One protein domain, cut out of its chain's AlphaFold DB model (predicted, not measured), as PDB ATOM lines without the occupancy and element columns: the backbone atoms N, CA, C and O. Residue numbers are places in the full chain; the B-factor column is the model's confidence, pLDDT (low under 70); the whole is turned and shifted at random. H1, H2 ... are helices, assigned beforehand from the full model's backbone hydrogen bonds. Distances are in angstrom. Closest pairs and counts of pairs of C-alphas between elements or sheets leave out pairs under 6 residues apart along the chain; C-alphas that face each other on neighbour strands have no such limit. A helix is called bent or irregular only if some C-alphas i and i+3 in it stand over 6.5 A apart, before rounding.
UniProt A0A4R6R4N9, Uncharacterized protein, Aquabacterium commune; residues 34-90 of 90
ATOM      1  N   ASP A  34      15.023  -5.777  22.129       76.81
ATOM      2  CA  ASP A  34      14.544  -5.266  20.838       76.81
ATOM      3  C   ASP A  34      14.510  -3.722  20.813       76.81
ATOM      4  O   ASP A  34      15.029  -3.090  19.898       76.81
ATOM      5  N   LEU A  35      13.981  -3.094  21.872       78.44
ATOM      6  CA  LEU A  35      13.929  -1.633  21.977       78.44
ATOM      7  C   LEU A  35      15.325  -1.016  22.144       78.44
ATOM      8  O   LEU A  35      15.577   0.094  21.678       78.44
ATOM      9  N   LEU A  36      16.239  -1.708  22.825       83.75
ATOM     10  CA  LEU A  36      17.617  -1.250  22.976       83.75
ATOM     11  C   LEU A  36      18.362  -1.272  21.633       83.75
ATOM     12  O   LEU A  36      19.104  -0.331  21.338       83.75
ATOM     13  N   ASP A  37      18.130  -2.299  20.817       84.81
ATOM     14  CA  ASP A  37      18.690  -2.422  19.471       84.81
ATOM     15  C   ASP A  37      18.148  -1.325  18.541       84.81
ATOM     16  O   ASP A  37      18.938  -0.650  17.871       84.81
ATOM     17  N   ASP A  38      16.838  -1.061  18.588       83.88
ATOM     18  CA  ASP A  38      16.187   0.023  17.841       83.88
ATOM     19  C   ASP A  38      16.750   1.404  18.221       83.88
ATOM     20  O   ASP A  38      17.067   2.229  17.356       83.88
ATOM     21  N   LEU A  39      16.940   1.666  19.519       85.06
ATOM     22  CA  LEU A  39      17.570   2.903  19.995       85.06
ATOM     23  C   LEU A  39      19.038   2.993  19.558       85.06
ATOM     24  O   LEU A  39      19.516   4.070  19.196       85.06
ATOM     25  N   GLY A  40      19.754   1.866  19.550       86.75
ATOM     26  CA  GLY A  40      21.114   1.778  19.032       86.75
ATOM     27  C   GLY A  40      21.187   2.075  17.532       86.75
ATOM     28  O   GLY A  40      22.130   2.724  17.077       86.75
ATOM     29  N   GLU A  41      20.204   1.628  16.752       89.00
ATOM     30  CA  GLU A  41      20.054   1.982  15.341       89.00
ATOM     31  C   GLU A  41      19.782   3.464  15.133       89.00
ATOM     32  O   GLU A  41      20.406   4.088  14.269       89.00
ATOM     33  N   LEU A  42      18.877   4.028  15.930       86.06
ATOM     34  CA  LEU A  42      18.538   5.441  15.873       86.06
ATOM     35  C   LEU A  42      19.773   6.303  16.160       86.06
ATOM     36  O   LEU A  42      20.118   7.169  15.361       86.06
ATOM     37  N   GLN A  43      20.521   5.974  17.214       88.50
ATOM     38  CA  GLN A  43      21.764   6.652  17.587       88.50
ATOM     39  C   GLN A  43      22.830   6.630  16.481       88.50
ATOM     40  O   GLN A  43      23.614   7.571  16.358       88.50
ATOM     41  N   ARG A  44      22.894   5.566  15.666       89.12
ATOM     42  CA  ARG A  44      23.820   5.502  14.520       89.12
ATOM     43  C   ARG A  44      23.445   6.485  13.411       89.12
ATOM     44  O   ARG A  44      24.330   6.925  12.680       89.12
ATOM     45  N   LYS A  45      22.155   6.808  13.283       89.94
ATOM     46  CA  LYS A  45      21.596   7.702  12.258       89.94
ATOM     47  C   LYS A  45      21.545   9.165  12.730       89.94
ATOM     48  O   LYS A  45      21.489  10.062  11.895       89.94
ATOM     49  N   THR A  46      21.599   9.421  14.038       83.75
ATOM     50  CA  THR A  46      21.578  10.773  14.618       83.75
ATOM     51  C   THR A  46      22.979  11.397  14.684       83.75
ATOM     52  O   THR A  46      23.909  10.818  15.249       83.75
ATOM     53  N   GLN A  47      23.132  12.611  14.139       85.94
ATOM     54  CA  GLN A  47      24.319  13.453  14.327       85.94
ATOM     55  C   GLN A  47      23.918  14.851  14.826       85.94
ATOM     56  O   GLN A  47      23.053  15.472  14.204       85.94
ATOM     57  N   PRO A  48      24.541  15.370  15.905       86.12
ATOM     58  CA  PRO A  48      25.543  14.719  16.760       86.12
ATOM     59  C   PRO A  48      24.968  13.531  17.550       86.12
ATOM     60  O   PRO A  48      23.761  13.423  17.744       86.12
ATOM     61  N   ARG A  49      25.847  12.629  18.009       87.94
ATOM     62  CA  ARG A  49      25.454  11.506  18.875       87.94
ATOM     63  C   ARG A  49      24.850  12.036  20.174       87.94
ATOM     64  O   ARG A  49      25.456  12.885  20.823       87.94
ATOM     65  N   LEU A  50      23.696  11.502  20.566       85.75
ATOM     66  CA  LEU A  50      23.006  11.887  21.796       85.75
ATOM     67  C   LEU A  50      23.359  10.940  22.944       85.75
ATOM     68  O   LEU A  50      23.697   9.778  22.734       85.75
ATOM     69  N   ASP A  51      23.278  11.421  24.180       87.56
ATOM     70  CA  ASP A  51      23.282  10.516  25.331       87.56
ATOM     71  C   ASP A  51      22.044   9.604  25.248       87.56
ATOM     72  O   ASP A  51      20.945  10.073  24.936       87.56
ATOM     73  N   MET A  52      22.207   8.307  25.533       83.25
ATOM     74  CA  MET A  52      21.105   7.336  25.499       83.25
ATOM     75  C   MET A  52      19.926   7.762  26.378       83.25
ATOM     76  O   MET A  52      18.785   7.455  26.042       83.25
ATOM     77  N   ARG A  53      20.175   8.508  27.461       83.69
ATOM     78  CA  ARG A  53      19.117   9.075  28.308       83.69
ATOM     79  C   ARG A  53      18.156   9.953  27.508       83.69
ATOM     80  O   ARG A  53      16.951   9.769  27.618       83.69
ATOM     81  N   TYR A  54      18.675  10.823  26.642       86.69
ATOM     82  CA  TYR A  54      17.849  11.717  25.827       86.69
ATOM     83  C   TYR A  54      17.098  10.982  24.717       86.69
ATOM     84  O   TYR A  54      15.982  11.366  24.377       86.69
ATOM     85  N   LEU A  55      17.671   9.905  24.172       85.56
ATOM     86  CA  LEU A  55      16.965   9.059  23.208       85.56
ATOM     87  C   LEU A  55      15.794   8.319  23.859       85.56
ATOM     88  O   LEU A  55      14.704   8.277  23.294       85.56
ATOM     89  N   VAL A  56      16.005   7.773  25.058       84.56
ATOM     90  CA  VAL A  56      14.952   7.099  25.830       84.56
ATOM     91  C   VAL A  56      13.862   8.091  26.237       84.56
ATOM     92  O   VAL A  56      12.683   7.808  26.041       84.56
ATOM     93  N   GLU A  57      14.234   9.264  26.753       86.25
ATOM     94  CA  GLU A  57      13.277  10.324  27.093       86.25
ATOM     95  C   GLU A  57      12.477  10.769  25.868       86.25
ATOM     96  O   GLU A  57      11.251  10.811  25.930       86.25
ATOM     97  N   GLY A  58      13.139  11.007  24.733       86.25
ATOM     98  CA  GLY A  58      12.479  11.370  23.481       86.25
ATOM     99  C   GLY A  58      11.512  10.296  22.983       86.25
ATOM    100  O   GLY A  58      10.397  10.620  22.575       86.25
ATOM    101  N   ALA A  59      11.890   9.019  23.069       83.25
ATOM    102  CA  ALA A  59      11.017   7.904  22.706       83.25
ATOM    103  C   ALA A  59       9.772   7.831  23.607       83.25
ATOM    104  O   ALA A  59       8.659   7.649  23.113       83.25
ATOM    105  N   ILE A  60       9.934   8.034  24.918       84.31
ATOM    106  CA  ILE A  60       8.815   8.083  25.871       84.31
ATOM    107  C   ILE A  60       7.921   9.290  25.585       84.31
ATOM    108  O   ILE A  60       6.703   9.142  25.508       84.31
ATOM    109  N   SER A  61       8.501  10.472  25.381       87.06
ATOM    110  CA  SER A  61       7.750  11.680  25.038       87.06
ATOM    111  C   SER A  61       6.968  11.514  23.736       87.06
ATOM    112  O   SER A  61       5.799  11.887  23.685       87.06
ATOM    113  N   ALA A  62       7.565  10.903  22.710       85.44
ATOM    114  CA  ALA A  62       6.889  10.610  21.449       85.44
ATOM    115  C   ALA A  62       5.725   9.624  21.636       85.44
ATOM    116  O   ALA A  62       4.651   9.813  21.062       85.44
ATOM    117  N   LEU A  63       5.905   8.603  22.479       83.88
ATOM    118  CA  LEU A  63       4.853   7.644  22.803       83.88
ATOM    119  C   LEU A  63       3.679   8.304  23.539       83.88
ATOM    120  O   LEU A  63       2.525   8.030  23.214       83.88
ATOM    121  N   LEU A  64       3.971   9.179  24.503       84.25
ATOM    122  CA  LEU A  64       2.969   9.911  25.283       84.25
ATOM    123  C   LEU A  64       2.232  10.970  24.456       84.25
ATOM    124  O   LEU A  64       1.055  11.220  24.694       84.25
ATOM    125  N   ALA A  65       2.911  11.585  23.486       87.88
ATOM    126  CA  ALA A  65       2.315  12.567  22.585       87.88
ATOM    127  C   ALA A  65       1.438  11.928  21.493       87.88
ATOM    128  O   ALA A  65       0.601  12.607  20.899       87.88
ATOM    129  N   SER A  66       1.622  10.634  21.213       88.06
ATOM    130  CA  SER A  66       0.851   9.905  20.208       88.06
ATOM    131  C   SER A  66      -0.552   9.559  20.733       88.06
ATOM    132  O   SER A  66      -0.665   8.835  21.729       88.06
ATOM    133  N   PRO A  67      -1.643  10.007  20.077       87.81
ATOM    134  CA  PRO A  67      -3.001   9.668  20.493       87.81
ATOM    135  C   PRO A  67      -3.226   8.150  20.508       87.81
ATOM    136  O   PRO A  67      -3.092   7.469  19.486       87.81
ATOM    137  N   GLY A  68      -3.551   7.607  21.684       88.38
ATOM    138  CA  GLY A  68      -3.713   6.165  21.897       88.38
ATOM    139  C   GLY A  68      -2.412   5.357  21.786       88.38
ATOM    140  O   GLY A  68      -2.464   4.136  21.644       88.38
ATOM    141  N   GLY A  69      -1.241   6.003  21.820       81.38
ATOM    142  CA  GLY A  69       0.061   5.334  21.744       81.38
ATOM    143  C   GLY A  69       0.261   4.322  22.873       81.38
ATOM    144  O   GLY A  69       0.633   3.177  22.616       81.38
ATOM    145  N   LEU A  70      -0.074   4.709  24.108       81.88
ATOM    146  CA  LEU A  70      -0.025   3.811  25.265       81.88
ATOM    147  C   LEU A  70      -0.999   2.632  25.134       81.88
ATOM    148  O   LEU A  70      -0.597   1.497  25.386       81.88
ATOM    149  N   GLU A  71      -2.238   2.867  24.686       86.06
ATOM    150  CA  GLU A  71      -3.209   1.795  24.416       86.06
ATOM    151  C   GLU A  71      -2.654   0.775  23.416       86.06
ATOM    152  O   GLU A  71      -2.739  -0.430  23.647       86.06
ATOM    153  N   LYS A  72      -2.051   1.248  22.318       81.81
ATOM    154  CA  LYS A  72      -1.476   0.384  21.278       81.81
ATOM    155  C   LYS A  72      -0.310  -0.447  21.804       81.81
ATOM    156  O   LYS A  72      -0.225  -1.633  21.492       81.81
ATOM    157  N   VAL A  73       0.562   0.143  22.623       81.25
ATOM    158  CA  VAL A  73       1.663  -0.591  23.267       81.25
ATOM    159  C   VAL A  73       1.122  -1.645  24.233       81.25
ATOM    160  O   VAL A  73       1.576  -2.790  24.210       81.25
ATOM    161  N   ALA A  74       0.119  -1.300  25.042       79.19
ATOM    162  CA  ALA A  74      -0.520  -2.238  25.960       79.19
ATOM    163  C   ALA A  74      -1.232  -3.385  25.223       79.19
ATOM    164  O   ALA A  74      -1.183  -4.535  25.662       79.19
ATOM    165  N   GLU A  75      -1.884  -3.098  24.096       85.31
ATOM    166  CA  GLU A  75      -2.510  -4.110  23.244       85.31
ATOM    167  C   GLU A  75      -1.465  -5.051  22.636       85.31
ATOM    168  O   GLU A  75      -1.604  -6.271  22.717       85.31
ATOM    169  N   HIS A  76      -0.363  -4.500  22.123       82.12
ATOM    170  CA  HIS A  76       0.731  -5.292  21.572       82.12
ATOM    171  C   HIS A  76       1.361  -6.219  22.624       82.12
ATOM    172  O   HIS A  76       1.580  -7.405  22.369       82.12
ATOM    173  N   ALA A  77       1.588  -5.713  23.841       79.75
ATOM    174  CA  ALA A  77       2.096  -6.514  24.951       79.75
ATOM    175  C   ALA A  77       1.138  -7.662  25.318       79.75
ATOM    176  O   ALA A  77       1.572  -8.805  25.483       79.75
ATOM    177  N   ARG A  78      -0.174  -7.386  25.385       86.06
ATOM    178  CA  ARG A  78      -1.207  -8.401  25.647       86.06
ATOM    179  C   ARG A  78      -1.241  -9.484  24.569       86.06
ATOM    180  O   ARG A  78      -1.319 -10.665  24.901       86.06
ATOM    181  N   GLN A  79      -1.147  -9.105  23.296       87.50
ATOM    182  CA  GLN A  79      -1.094 -10.055  22.183       87.50
ATOM    183  C   GLN A  79       0.146 -10.949  22.253       87.50
ATOM    184  O   GLN A  79       0.034 -12.165  22.104       87.50
ATOM    185  N   ARG A  80       1.318 -10.374  22.537       81.38
ATOM    186  CA  ARG A  80       2.568 -11.138  22.629       81.38
ATOM    187  C   ARG A  80       2.559 -12.116  23.803       81.38
ATOM    188  O   ARG A  80       2.988 -13.253  23.640       81.38
ATOM    189  N   LEU A  81       2.004 -11.715  24.949       83.38
ATOM    190  CA  LEU A  81       1.792 -12.613  26.089       83.38
ATOM    191  C   LEU A  81       0.878 -13.787  25.727       83.38
ATOM    192  O   LEU A  81       1.235 -14.928  26.007       83.38
ATOM    193  N   ARG A  82      -0.256 -13.528  25.061       89.50
ATOM    194  CA  ARG A  82      -1.161 -14.593  24.590       89.50
ATOM    195  C   ARG A  82      -0.442 -15.581  23.674       89.50
ATOM    196  O   ARG A  82      -0.477 -16.773  23.933       89.50
ATOM    197  N   GLN A  83       0.305 -15.083  22.690       87.81
ATOM    198  CA  GLN A  83       1.089 -15.933  21.789       87.81
ATOM    199  C   GLN A  83       2.120 -16.799  22.526       87.81
ATOM    200  O   GLN A  83       2.387 -17.922  22.106       87.81
ATOM    201  N   GLN A  84       2.741 -16.288  23.594       82.81
ATOM    202  CA  GLN A  84       3.690 -17.075  24.385       82.81
ATOM    203  C   GLN A  84       3.002 -18.120  25.264       82.81
ATOM    204  O   GLN A  84       3.505 -19.234  25.364       82.81
ATOM    205  N   LEU A  85       1.853 -17.783  25.854       83.50
ATOM    206  CA  LEU A  85       1.022 -18.728  26.601       83.50
ATOM    207  C   LEU A  85       0.534 -19.875  25.709       83.50
ATOM    208  O   LEU A  85       0.654 -21.032  26.094       83.50
ATOM    209  N   ASP A  86       0.066 -19.569  24.499       87.38
ATOM    210  CA  ASP A  86      -0.413 -20.581  23.552       87.38
ATOM    211  C   ASP A  86       0.706 -21.551  23.143       87.38
ATOM    212  O   ASP A  86       0.506 -22.763  23.150       87.38
ATOM    213  N   LYS A  87       1.914 -21.031  22.881       84.00
ATOM    214  CA  LYS A  87       3.112 -21.837  22.576       84.00
ATOM    215  C   LYS A  87       3.568 -22.740  23.720       84.00
ATOM    216  O   LYS A  87       4.290 -23.691  23.463       84.00
ATOM    217  N   HIS A  88       3.237 -22.404  24.964       71.50
ATOM    218  CA  HIS A  88       3.660 -23.169  26.139       71.50
ATOM    219  C   HIS A  88       2.599 -24.190  26.592       71.50
ATOM    220  O   HIS A  88       2.892 -25.060  27.410       71.50
ATOM    221  N   ASN A  89       1.371 -24.071  26.075       68.69
ATOM    222  CA  ASN A  89       0.259 -24.995  26.304       68.69
ATOM    223  C   ASN A  89       0.095 -26.037  25.178       68.69
ATOM    224  O   ASN A  89      -0.834 -26.843  25.239       68.69
ATOM    225  N   THR A  90       0.956 -26.001  24.156       55.41
ATOM    226  CA  THR A  90       1.061 -26.998  23.073       55.41
ATOM    227  C   THR A  90       2.323 -27.829  23.236       55.41
ATOM    228  O   THR A  90       2.261 -29.025  22.878       55.41
TER     229      THR A  90
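This is residues 34 to 90 of the 90 residues of an uncharacterized protein of Aquabacterium commune (UniProt A0A4R6R4N9). Three helices make an open V with a cap on one leg: H2 and H3 are the two legs and meet at a corner near their ends, while H1 packs crosswise on the first residues of H2, at the end of that leg away from the corner. Most of H3 sticks out as a long free arm, residues 74 to 90, of which 74 to 88 belong to H3, and nothing packs on it. The printed part has 57 residues, with three named helices in the order H1, H2, H3 and no named strand; the class is all helix. The whole is only just loose, close to extended, with a radius of gyration of the C-alphas of 15.2 A, and its elongated outline spans 48 by 25 by 15 A.

Start at C-alpha 34, at (14.544, -5.266, 20.838), where H1 begins; it covers residues 34 to 45 and measures 17.1 A from first to last C-alpha. Go on past residues 46 to 51 to C-alpha 52 at (21.105, 7.336, 25.499), where H2 begins; it covers residues 52 to 65, 19.7 A long. After residues 66 to 68 comes H3, residues 69 to 88, the longest helix with 20 residues and 29.1 A; find its last C-alpha, that of His 88, at (3.660, -23.169, 26.139). No helix is bent or irregular.

Look first at H1 and H2, which touch through residues 39 to 43 of H1 and 52 to 56 of H2 alone. Their closest C-alphas are those of Leu 39 and Leu 55, 7.0 A apart. Their lines are about perpendicular, but only just, at 72 degrees. Moving on, you find that H2 and H3 touch only at the corner by their link, and only just, with 3 pairs of C-alphas within 8 A, made by residues 63 to 64 and 69 to 70 alone. The closest C-alphas there are those of Leu 63 and Gly 69, 5.4 A apart, and the lines are about perpendicular at 77 degrees. H1 and H3 are apart. In H1, H2 and H3, every backbone O i to N i+4 pair is within hydrogen-bond range.

The two C-alphas farthest apart are those of Pro 48 and Thr 90, at 48.8 A. Residues 64 to 69 stand free as well as residues 74 to 90; without these stretches the body has 34 residues and spans 32 by 18 by 13 A. The link from H1 to H2 is short, the link from H2 to H3 is tight, and no link is long. The printed part has no cut and ends at residue 90, the chain's last residue. The mean pLDDT of the printed part is 83.9, and residues 89 to 90 are under 70.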